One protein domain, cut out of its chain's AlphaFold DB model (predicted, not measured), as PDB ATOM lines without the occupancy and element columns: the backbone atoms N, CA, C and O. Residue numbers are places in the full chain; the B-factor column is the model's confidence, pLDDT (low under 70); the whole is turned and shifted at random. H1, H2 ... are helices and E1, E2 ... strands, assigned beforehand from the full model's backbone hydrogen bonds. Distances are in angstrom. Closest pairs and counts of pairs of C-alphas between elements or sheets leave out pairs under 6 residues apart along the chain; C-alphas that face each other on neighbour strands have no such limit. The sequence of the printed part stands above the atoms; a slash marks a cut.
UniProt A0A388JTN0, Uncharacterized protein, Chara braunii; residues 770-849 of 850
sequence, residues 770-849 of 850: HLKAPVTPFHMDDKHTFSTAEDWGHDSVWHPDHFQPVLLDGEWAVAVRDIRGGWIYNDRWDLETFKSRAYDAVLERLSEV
ATOM      1  N   HIS A 770     -39.847  51.119 -52.139       67.75
ATOM      2  CA  HIS A 770     -40.238  49.702 -52.180       67.75
ATOM      3  C   HIS A 770     -41.493  49.438 -53.027       67.75
ATOM      4  O   HIS A 770     -41.529  48.457 -53.764       67.75
ATOM      5  N   LEU A 771     -42.460  50.365 -53.042       66.00
ATOM      6  CA  LEU A 771     -43.706  50.231 -53.813       66.00
ATOM      7  C   LEU A 771     -43.481  50.223 -55.341       66.00
ATOM      8  O   LEU A 771     -44.404  49.968 -56.109       66.00
ATOM      9  N   LYS A 772     -42.245  50.473 -55.798       64.75
ATOM     10  CA  LYS A 772     -41.825  50.393 -57.209       64.75
ATOM     11  C   LYS A 772     -41.277  49.009 -57.595       64.75
ATOM     12  O   LYS A 772     -41.073  48.760 -58.780       64.75
ATOM     13  N   ALA A 773     -41.031  48.126 -56.622       64.12
ATOM     14  CA  ALA A 773     -40.552  46.754 -56.814       64.12
ATOM     15  C   ALA A 773     -41.023  45.820 -55.665       64.12
ATOM     16  O   ALA A 773     -40.187  45.206 -54.994       64.12
ATOM     17  N   PRO A 774     -42.345  45.704 -55.423       63.72
ATOM     18  CA  PRO A 774     -42.910  45.161 -54.176       63.72
ATOM     19  C   PRO A 774     -42.533  43.691 -53.884       63.72
ATOM     20  O   PRO A 774     -42.400  43.312 -52.720       63.72
ATOM     21  N   VAL A 775     -42.244  42.913 -54.934       61.88
ATOM     22  CA  VAL A 775     -41.835  41.492 -54.896       61.88
ATOM     23  C   VAL A 775     -40.455  41.268 -54.246       61.88
ATOM     24  O   VAL A 775     -40.096  40.147 -53.899       61.88
ATOM     25  N   THR A 776     -39.636  42.315 -54.083       73.88
ATOM     26  CA  THR A 776     -38.343  42.211 -53.375       73.88
ATOM     27  C   THR A 776     -38.551  42.533 -51.892       73.88
ATOM     28  O   THR A 776     -38.890  43.678 -51.604       73.88
ATOM     29  N   PRO A 777     -38.338  41.606 -50.937       77.38
ATOM     30  CA  PRO A 777     -38.624  41.859 -49.522       77.38
ATOM     31  C   PRO A 777     -37.794  43.026 -48.961       77.38
ATOM     32  O   PRO A 777     -36.561  42.996 -49.005       77.38
ATOM     33  N   PHE A 778     -38.453  44.045 -48.406       80.38
ATOM     34  CA  PHE A 778     -37.776  45.146 -47.717       80.38
ATOM     35  C   PHE A 778     -37.650  44.817 -46.228       80.38
ATOM     36  O   PHE A 778     -38.591  44.959 -45.443       80.38
ATOM     37  N   HIS A 779     -36.465  44.333 -45.871       78.25
ATOM     38  CA  HIS A 779     -36.023  44.119 -44.496       78.25
ATOM     39  C   HIS A 779     -35.778  45.449 -43.778       78.25
ATOM     40  O   HIS A 779     -35.391  46.438 -44.402       78.25
ATOM     41  N   MET A 780     -35.950  45.456 -42.457       70.69
ATOM     42  CA  MET A 780     -35.568  46.595 -41.626       70.69
ATOM     43  C   MET A 780     -34.085  46.532 -41.254       70.69
ATOM     44  O   MET A 780     -33.578  45.479 -40.861       70.69
ATOM     45  N   ASP A 781     -33.417  47.687 -41.318       59.31
ATOM     46  CA  ASP A 781     -32.095  47.908 -40.724       59.31
ATOM     47  C   ASP A 781     -32.067  47.475 -39.245       59.31
ATOM     48  O   ASP A 781     -33.045  47.666 -38.515       59.31
ATOM     49  N   ASP A 782     -30.884  47.078 -38.764       60.19
ATOM     50  CA  ASP A 782     -30.543  46.662 -37.385       60.19
ATOM     51  C   ASP A 782     -31.011  47.616 -36.258       60.19
ATOM     52  O   ASP A 782     -30.936  47.306 -35.069       60.19
ATOM     53  N   LYS A 783     -31.461  48.815 -36.633       53.50
ATOM     54  CA  LYS A 783     -31.966  49.888 -35.772       53.50
ATOM     55  C   LYS A 783     -33.371  49.586 -35.239       53.50
ATOM     56  O   LYS A 783     -33.711  50.075 -34.160       53.50
ATOM     57  N   HIS A 784     -34.190  48.810 -35.960       64.12
ATOM     58  CA  HIS A 784     -35.564  48.516 -35.534       64.12
ATOM     59  C   HIS A 784     -35.623  47.298 -34.609       64.12
ATOM     60  O   HIS A 784     -35.616  46.152 -35.049       64.12
ATOM     61  N   THR A 785     -35.688  47.560 -33.304       67.50
ATOM     62  CA  THR A 785     -35.640  46.535 -32.243       67.50
ATOM     63  C   THR A 785     -36.937  46.415 -31.437       67.50
ATOM     64  O   THR A 785     -37.055  45.519 -30.604       67.50
ATOM     65  N   PHE A 786     -37.929  47.282 -31.672       73.44
ATOM     66  CA  PHE A 786     -39.204  47.267 -30.947       73.44
ATOM     67  C   PHE A 786     -40.337  47.941 -31.740       73.44
ATOM     68  O   PHE A 786     -40.132  49.021 -32.289       73.44
ATOM     69  N   SER A 787     -41.526  47.337 -31.752       76.44
ATOM     70  CA  SER A 787     -42.791  47.953 -32.186       76.44
ATOM     71  C   SER A 787     -43.803  47.922 -31.039       76.44
ATOM     72  O   SER A 787     -43.873  46.917 -30.330       76.44
ATOM     73  N   THR A 788     -44.602  48.979 -30.876       70.62
ATOM     74  CA  THR A 788     -45.658  49.012 -29.849       70.62
ATOM     75  C   THR A 788     -46.893  48.211 -30.267       70.62
ATOM     76  O   THR A 788     -47.094  47.918 -31.448       70.62
ATOM     77  N   ALA A 789     -47.782  47.945 -29.310       74.12
ATOM     78  CA  ALA A 789     -49.129  47.455 -29.583       74.12
ATOM     79  C   ALA A 789     -49.964  48.389 -30.487       74.12
ATOM     80  O   ALA A 789     -50.801  47.890 -31.235       74.12
ATOM     81  N   GLU A 790     -49.718  49.705 -30.487       70.50
ATOM     82  CA  GLU A 790     -50.374  50.648 -31.410       70.50
ATOM     83  C   GLU A 790     -49.848  50.502 -32.849       70.50
ATOM     84  O   GLU A 790     -50.623  50.582 -33.800       70.50
ATOM     85  N   ASP A 791     -48.545  50.239 -33.023       73.00
ATOM     86  CA  ASP A 791     -47.942  50.022 -34.343       73.00
ATOM     87  C   ASP A 791     -48.299  48.629 -34.907       73.00
ATOM     88  O   ASP A 791     -48.752  48.495 -36.045       73.00
ATOM     89  N   TRP A 792     -48.084  47.573 -34.112       78.38
ATOM     90  CA  TRP A 792     -48.072  46.179 -34.577       78.38
ATOM     91  C   TRP A 792     -49.272  45.338 -34.107       78.38
ATOM     92  O   TRP A 792     -49.476  44.231 -34.610       78.38
ATOM     93  N   GLY A 793     -50.137  45.862 -33.237       72.31
ATOM     94  CA  GLY A 793     -51.272  45.137 -32.641       72.31
ATOM     95  C   GLY A 793     -50.910  44.369 -31.363       72.31
ATOM     96  O   GLY A 793     -51.791  43.978 -30.604       72.31
ATOM     97  N   HIS A 794     -49.615  44.187 -31.095       74.44
ATOM     98  CA  HIS A 794     -49.057  43.744 -29.816       74.44
ATOM     99  C   HIS A 794     -47.600  44.213 -29.678       74.44
ATOM    100  O   HIS A 794     -46.925  44.442 -30.683       74.44
ATOM    101  N   ASP A 795     -47.120  44.383 -28.443       74.06
ATOM    102  CA  ASP A 795     -45.749  44.835 -28.167       74.06
ATOM    103  C   ASP A 795     -44.721  43.773 -28.603       74.06
ATOM    104  O   ASP A 795     -44.543  42.745 -27.946       74.06
ATOM    105  N   SER A 796     -44.013  44.041 -29.702       76.25
ATOM    106  CA  SER A 796     -43.060  43.115 -30.325       76.25
ATOM    107  C   SER A 796     -41.625  43.616 -30.186       76.25
ATOM    108  O   SER A 796     -41.278  44.682 -30.696       76.25
ATOM    109  N   VAL A 797     -40.764  42.833 -29.530       77.12
ATOM    110  CA  VAL A 797     -39.303  43.034 -29.531       77.12
ATOM    111  C   VAL A 797     -38.711  42.265 -30.709       77.12
ATOM    112  O   VAL A 797     -38.962  41.071 -30.846       77.12
ATOM    113  N   TRP A 798     -37.919  42.936 -31.540       80.19
ATOM    114  CA  TRP A 798     -37.363  42.379 -32.772       80.19
ATOM    115  C   TRP A 798     -35.880  42.048 -32.625       80.19
ATOM    116  O   TRP A 798     -35.125  42.770 -31.974       80.19
ATOM    117  N   HIS A 799     -35.455  40.970 -33.281       75.06
ATOM    118  CA  HIS A 799     -34.073  40.506 -33.302       75.06
ATOM    119  C   HIS A 799     -33.603  40.446 -34.763       75.06
ATOM    120  O   HIS A 799     -33.799  39.409 -35.396       75.06
ATOM    121  N   PRO A 800     -32.978  41.508 -35.313       70.44
ATOM    122  CA  PRO A 800     -32.660  41.628 -36.745       70.44
ATOM    123  C   PRO A 800     -31.930  40.435 -37.386       70.44
ATOM    124  O   PRO A 800     -32.106  40.195 -38.579       70.44
ATOM    125  N   ASP A 801     -31.185  39.648 -36.600       67.12
ATOM    126  CA  ASP A 801     -30.492  38.425 -37.030       67.12
ATOM    127  C   ASP A 801     -31.286  37.105 -36.917       67.12
ATOM    128  O   ASP A 801     -30.789  36.045 -37.307       67.12
ATOM    129  N   HIS A 802     -32.503  37.130 -36.373       68.75
ATOM    130  CA  HIS A 802     -33.307  35.935 -36.088       68.75
ATOM    131  C   HIS A 802     -34.775  36.080 -36.493       68.75
ATOM    132  O   HIS A 802     -35.301  35.185 -37.146       68.75
ATOM    133  N   PHE A 803     -35.434  37.185 -36.143       80.56
ATOM    134  CA  PHE A 803     -36.766  37.514 -36.648       80.56
ATOM    135  C   PHE A 803     -37.013  39.027 -36.615       80.56
ATOM    136  O   PHE A 803     -36.664  39.716 -35.652       80.56
ATOM    137  N   GLN A 804     -37.608  39.551 -37.681       81.69
ATOM    138  CA  GLN A 804     -37.794  40.986 -37.892       81.69
ATOM    139  C   GLN A 804     -39.067  41.268 -38.709       81.69
ATOM    140  O   GLN A 804     -39.531  40.380 -39.434       81.69
ATOM    141  N   PRO A 805     -39.636  42.486 -38.630       83.00
ATOM    142  CA  PRO A 805     -40.743  42.863 -39.485       83.00
ATOM    143  C   PRO A 805     -40.196  43.179 -40.878       83.00
ATOM    144  O   PRO A 805     -39.164  43.837 -41.025       83.00
ATOM    145  N   VAL A 806     -40.898  42.713 -41.901       84.75
ATOM    146  CA  VAL A 806     -40.520  42.876 -43.307       84.75
ATOM    147  C   VAL A 806     -41.712  43.435 -44.073       84.75
ATOM    148  O   VAL A 806     -42.860  43.150 -43.734       84.75
ATOM    149  N   LEU A 807     -41.448  44.247 -45.090       82.00
ATOM    150  CA  LEU A 807     -42.469  44.706 -46.025       82.00
ATOM    151  C   LEU A 807     -42.370  43.854 -47.300       82.00
ATOM    152  O   LEU A 807     -41.331  43.847 -47.968       82.00
ATOM    153  N   LEU A 808     -43.428  43.100 -47.602       80.25
ATOM    154  CA  LEU A 808     -43.485  42.101 -48.672       80.25
ATOM    155  C   LEU A 808     -44.753  42.317 -49.500       80.25
ATOM    156  O   LEU A 808     -45.836  42.442 -48.943       80.25
ATOM    157  N   ASP A 809     -44.606  42.436 -50.819       75.31
ATOM    158  CA  ASP A 809     -45.694  42.723 -51.769       75.31
ATOM    159  C   ASP A 809     -46.568  43.965 -51.451       75.31
ATOM    160  O   ASP A 809     -47.611  44.193 -52.058       75.31
ATOM    161  N   GLY A 810     -46.083  44.838 -50.559       69.75
ATOM    162  CA  GLY A 810     -46.764  46.047 -50.081       69.75
ATOM    163  C   GLY A 810     -47.429  45.900 -48.707       69.75
ATOM    164  O   GLY A 810     -47.839  46.908 -48.133       69.75
ATOM    165  N   GLU A 811     -47.478  44.689 -48.148       77.94
ATOM    166  CA  GLU A 811     -48.054  44.394 -46.834       77.94
ATOM    167  C   GLU A 811     -46.982  44.062 -45.783       77.94
ATOM    168  O   GLU A 811     -45.845  43.688 -46.088       77.94
ATOM    169  N   TRP A 812     -47.334  44.238 -44.507       84.19
ATOM    170  CA  TRP A 812     -46.441  43.927 -43.392       84.19
ATOM    171  C   TRP A 812     -46.475  42.439 -43.063       84.19
ATOM    172  O   TRP A 812     -47.534  41.884 -42.790       84.19
ATOM    173  N   ALA A 813     -45.297  41.830 -43.012       83.94
ATOM    174  CA  ALA A 813     -45.071  40.410 -42.792       83.94
ATOM    175  C   ALA A 813     -43.969  40.190 -41.732       83.94
ATOM    176  O   ALA A 813     -43.345  41.140 -41.243       83.94
ATOM    177  N   VAL A 814     -43.710  38.931 -41.372       85.75
ATOM    178  CA  VAL A 814     -42.632  38.522 -40.458       85.75
ATOM    179  C   VAL A 814     -41.586  37.708 -41.223       85.75
ATOM    180  O   VAL A 814     -41.889  36.643 -41.764       85.75
ATOM    181  N   ALA A 815     -40.336  38.177 -41.228       83.81
ATOM    182  CA  ALA A 815     -39.195  37.392 -41.692       83.81
ATOM    183  C   ALA A 815     -38.534  36.673 -40.506       83.81
ATOM    184  O   ALA A 815     -38.226  37.300 -39.492       83.81
ATOM    185  N   VAL A 816     -38.281  35.371 -40.647       82.12
ATOM    186  CA  VAL A 816     -37.648  34.493 -39.647       82.12
ATOM    187  C   VAL A 816     -36.428  33.821 -40.274       82.12
ATOM    188  O   VAL A 816     -36.500  33.376 -41.419       82.12
ATOM    189  N   ARG A 817     -35.298  33.752 -39.566       76.69
ATOM    190  CA  ARG A 817     -34.072  33.128 -40.081       76.69
ATOM    191  C   ARG A 817     -34.051  31.631 -39.754       76.69
ATOM    192  O   ARG A 817     -34.048  31.249 -38.588       76.69
ATOM    193  N   ASP A 818     -34.017  30.815 -40.802       74.38
ATOM    194  CA  ASP A 818     -33.900  29.353 -40.775       74.38
ATOM    195  C   ASP A 818     -32.569  28.879 -40.157       74.38
ATOM    196  O   ASP A 818     -31.571  29.604 -40.168       74.38
ATOM    197  N   ILE A 819     -32.513  27.617 -39.715       64.62
ATOM    198  CA  ILE A 819     -31.287  26.960 -39.227       64.62
ATOM    199  C   ILE A 819     -30.160  26.932 -40.277       64.62
ATOM    200  O   ILE A 819     -28.985  26.865 -39.920       64.62
ATOM    201  N   ARG A 820     -30.481  27.048 -41.576       70.19
ATOM    202  CA  ARG A 820     -29.497  27.168 -42.672       70.19
ATOM    203  C   ARG A 820     -29.094  28.617 -42.979       70.19
ATOM    204  O   ARG A 820     -28.377  28.854 -43.948       70.19
ATOM    205  N   GLY A 821     -29.562  29.589 -42.194       64.88
ATOM    206  CA  GLY A 821     -29.266  31.018 -42.340       64.88
ATOM    207  C   GLY A 821     -30.098  31.765 -43.393       64.88
ATOM    208  O   GLY A 821     -29.895  32.963 -43.571       64.88
ATOM    209  N   GLY A 822     -31.022  31.090 -44.085       78.69
ATOM    210  CA  GLY A 822     -31.938  31.717 -45.045       78.69
ATOM    211  C   GLY A 822     -33.116  32.427 -44.370       78.69
ATOM    212  O   GLY A 822     -33.460  32.112 -43.234       78.69
ATOM    213  N   TRP A 823     -33.757  33.366 -45.067       82.06
ATOM    214  CA  TRP A 823     -34.984  34.015 -44.595       82.06
ATOM    215  C   TRP A 823     -36.235  33.260 -45.065       82.06
ATOM    216  O   TRP A 823     -36.395  32.996 -46.256       82.06
ATOM    217  N   ILE A 824     -37.124  32.951 -44.121       81.94
ATOM    218  CA  ILE A 824     -38.485  32.452 -44.335       81.94
ATOM    219  C   ILE A 824     -39.445  33.611 -44.065       81.94
ATOM    220  O   ILE A 824     -39.379  34.234 -43.006       81.94
ATOM    221  N   TYR A 825     -40.347  33.880 -45.002       83.69
ATOM    222  CA  TYR A 825     -41.356  34.931 -44.887       83.69
ATOM    223  C   TYR A 825     -42.702  34.308 -44.509       83.69
ATOM    224  O   TYR A 825     -43.081  33.280 -45.066       83.69
ATOM    225  N   ASN A 826     -43.398  34.914 -43.551       79.06
ATOM    226  CA  ASN A 826     -44.730  34.519 -43.101       79.06
ATOM    227  C   ASN A 826     -45.609  35.768 -42.982       79.06
ATOM    228  O   ASN A 826     -45.092  36.856 -42.722       79.06
ATOM    229  N   ASP A 827     -46.922  35.599 -43.081       80.75
ATOM    230  CA  ASP A 827     -47.896  36.669 -42.843       80.75
ATOM    231  C   ASP A 827     -47.762  37.259 -41.423       80.75
ATOM    232  O   ASP A 827     -47.163  36.658 -40.524       80.75
ATOM    233  N   ARG A 828     -48.323  38.453 -41.196       80.19
ATOM    234  CA  ARG A 828     -48.300  39.133 -39.889       80.19
ATOM    235  C   ARG A 828     -48.934  38.271 -38.794       80.19
ATOM    236  O   ARG A 828     -50.148  38.108 -38.751       80.19
ATOM    237  N   TRP A 829     -48.113  37.781 -37.867       77.69
ATOM    238  CA  TRP A 829     -48.591  36.996 -36.729       77.69
ATOM    239  C   TRP A 829     -49.396  37.854 -35.746       77.69
ATOM    240  O   TRP A 829     -48.896  38.852 -35.211       77.69
ATOM    241  N   ASP A 830     -50.617  37.412 -35.451       77.06
ATOM    242  CA  ASP A 830     -51.368  37.837 -34.272       77.06
ATOM    243  C   ASP A 830     -50.657  37.413 -32.965       77.06
ATOM    244  O   ASP A 830     -49.630  36.727 -32.973       77.06
ATOM    245  N   LEU A 831     -51.195  37.838 -31.819       70.69
ATOM    246  CA  LEU A 831     -50.581  37.607 -30.510       70.69
ATOM    247  C   LEU A 831     -50.557  36.124 -30.087       70.69
ATOM    248  O   LEU A 831     -49.670  35.727 -29.330       70.69
ATOM    249  N   GLU A 832     -51.507  35.306 -30.535       71.44
ATOM    250  CA  GLU A 832     -51.593  33.885 -30.185       71.44
ATOM    251  C   GLU A 832     -50.657  33.054 -31.070       71.44
ATOM    252  O   GLU A 832     -49.827  32.301 -30.554       71.44
ATOM    253  N   THR A 833     -50.680  33.300 -32.381       76.62
ATOM    254  CA  THR A 833     -49.726  32.759 -33.355       76.62
ATOM    255  C   THR A 833     -48.287  33.113 -32.969       76.62
ATOM    256  O   THR A 833     -47.428  32.230 -32.932       76.62
ATOM    257  N   PHE A 834     -48.013  34.372 -32.600       77.00
ATOM    258  CA  PHE A 834     -46.692  34.810 -32.139       77.00
ATOM    259  C   PHE A 834     -46.252  34.058 -30.874       77.00
ATOM    260  O   PHE A 834     -45.135  33.540 -30.827       77.00
ATOM    261  N   LYS A 835     -47.126  33.944 -29.861       70.00
ATOM    262  CA  LYS A 835     -46.829  33.205 -28.620       70.00
ATOM    263  C   LYS A 835     -46.570  31.723 -28.875       70.00
ATOM    264  O   LYS A 835     -45.629  31.182 -28.300       70.00
ATOM    265  N   SER A 836     -47.366  31.090 -29.735       73.12
ATOM    266  CA  SER A 836     -47.221  29.677 -30.096       73.12
ATOM    267  C   SER A 836     -45.884  29.422 -30.804       73.12
ATOM    268  O   SER A 836     -45.054  28.657 -30.313       73.12
ATOM    269  N   ARG A 837     -45.578  30.185 -31.866       70.75
ATOM    270  CA  ARG A 837     -44.300  30.077 -32.595       70.75
ATOM    271  C   ARG A 837     -43.082  30.381 -31.721       70.75
ATOM    272  O   ARG A 837     -42.059  29.711 -31.851       70.75
ATOM    273  N   ALA A 838     -43.178  31.358 -30.817       64.44
ATOM    274  CA  ALA A 838     -42.115  31.665 -29.860       64.44
ATOM    275  C   ALA A 838     -41.918  30.549 -28.817       64.44
ATOM    276  O   ALA A 838     -40.788  30.297 -28.401       64.44
ATOM    277  N   TYR A 839     -42.990  29.872 -28.401       61.72
ATOM    278  CA  TYR A 839     -42.926  28.728 -27.493       61.72
ATOM    279  C   TYR A 839     -42.290  27.505 -28.172       61.72
ATOM    280  O   TYR A 839     -41.351  26.930 -27.617       61.72
ATOM    281  N   ASP A 840     -42.713  27.173 -29.394       68.19
ATOM    282  CA  ASP A 840     -42.171  26.055 -30.176       68.19
ATOM    283  C   ASP A 840     -40.675  26.236 -30.478       68.19
ATOM    284  O   ASP A 840     -39.874  25.346 -30.196       68.19
ATOM    285  N   ALA A 841     -40.263  27.418 -30.954       61.53
ATOM    286  CA  ALA A 841     -38.856  27.717 -31.244       61.53
ATOM    287  C   ALA A 841     -37.959  27.719 -29.985       61.53
ATOM    288  O   ALA A 841     -36.748  27.496 -30.072       61.53
ATOM    289  N   VAL A 842     -38.535  27.960 -28.800       54.53
ATOM    290  CA  VAL A 842     -37.833  27.801 -27.518       54.53
ATOM    291  C   VAL A 842     -37.760  26.331 -27.104       54.53
ATOM    292  O   VAL A 842     -36.716  25.917 -26.606       54.53
ATOM    293  N   LEU A 843     -38.803  25.523 -27.327       53.12
ATOM    294  CA  LEU A 843     -38.750  24.076 -27.087       53.12
ATOM    295  C   LEU A 843     -37.719  23.382 -27.986       53.12
ATOM    296  O   LEU A 843     -36.936  22.575 -27.489       53.12
ATOM    297  N   GLU A 844     -37.676  23.732 -29.272       59.88
ATOM    298  CA  GLU A 844     -36.717  23.196 -30.241       59.88
ATOM    299  C   GLU A 844     -35.275  23.484 -29.790       59.88
ATOM    300  O   GLU A 844     -34.518  22.550 -29.520       59.88
ATOM    301  N   ARG A 845     -34.934  24.754 -29.529       53.88
ATOM    302  CA  ARG A 845     -33.609  25.147 -29.006       53.88
ATOM    303  C   ARG A 845     -33.284  24.596 -27.613       53.88
ATOM    304  O   ARG A 845     -32.112  24.495 -27.266       53.88
ATOM    305  N   LEU A 846     -34.279  24.257 -26.790       45.19
ATOM    306  CA  LEU A 846     -34.053  23.556 -25.516       45.19
ATOM    307  C   LEU A 846     -33.792  22.056 -25.716       45.19
ATOM    308  O   LEU A 846     -33.123  21.450 -24.880       45.19
ATOM    309  N   SER A 847     -34.282  21.460 -26.805       47.97
ATOM    310  CA  SER A 847     -33.984  20.069 -27.165       47.97
ATOM    311  C   SER A 847     -32.572  19.892 -27.737       47.97
ATOM    312  O   SER A 847     -31.947  18.874 -27.468       47.97
ATOM    313  N   GLU A 848     -32.026  20.911 -28.412       48.25
ATOM    314  CA  GLU A 848     -30.640  20.950 -28.920       48.25
ATOM    315  C   GLU A 848     -29.562  21.133 -27.827       48.25
ATOM    316  O   GLU A 848     -28.366  21.089 -28.117       48.25
ATOM    317  N   VAL A 849     -29.965  21.400 -26.577       42.78
ATOM    318  CA  VAL A 849     -29.071  21.753 -25.451       42.78
ATOM    319  C   VAL A 849     -28.953  20.626 -24.403       42.78
ATOM    320  O   VAL A 849     -28.179  20.760 -23.452       42.78
TER     321      VAL A 849
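Overview. This is residues 770 to 849 of the 850 residues of an uncharacterized protein of Chara braunii (UniProt A0A388JTN0). A small, only just strongly twisted sheet of three strands, E1 to E3, makes the core; a looped arm with the short helix H1 at its tip leads into it, and the long helix H2 leaves it, with residues 838 to 849 sticking out. The printed part has 80 residues, with two named helices and three named strands in the order H1 E1 E2 E3 H2; the sheet runs E1 E2 E3, antiparallel. The class is mixed, helices and strands, with 39 residues in named elements, under half. The whole is compact, radius of gyration of the C-alphas 13.2 A, spanning 44 by 31 by 22 A.

Arrangement. Residues 778 to 779 pair antiparallel with residues 806 to 807 of E1, residues 803 to 808. Residues 786 to 787 pair antiparallel with 796 to 797, on either side along the chain of H1, residues 789 to 792. E1 and E2, residues 811 to 817, form a hairpin at 142 degrees, with N 806 and O 813 within hydrogen-bond range at 3.0 A. E2 and E3, residues 823 to 827, form another at 142 degrees, with N 814 and O 826 at 2.8 A; the three strands are a meander, each the antiparallel neighbour of the one before. H2, residues 831 to 847, is not on the sheet, nor is H1, and the two helices are apart. In H2 every O i to N i+4 pair is within hydrogen-bond range; H1 is too short for such a pair, and its one O i to N i+3 pair is not within range.

Along the chain. H1 begins at C-alpha 789 (-49.129, 47.455, -29.583) and is 5.3 A long. E1 measures 14.5 A, E2 19.2 A and E3 13.3 A. H2, 24.4 A, ends at C-alpha 847 (-33.984, 20.069, -27.165).

Size, cuts and confidence. The C-alphas of Lys 772 and Val 849, the two farthest apart, are 44.6 A apart. The printed part has no cut, and no link is long. Mean pLDDT of the printed part is 71.3; 28 residues are under 70, among them 770 to 775 and 838 to 849.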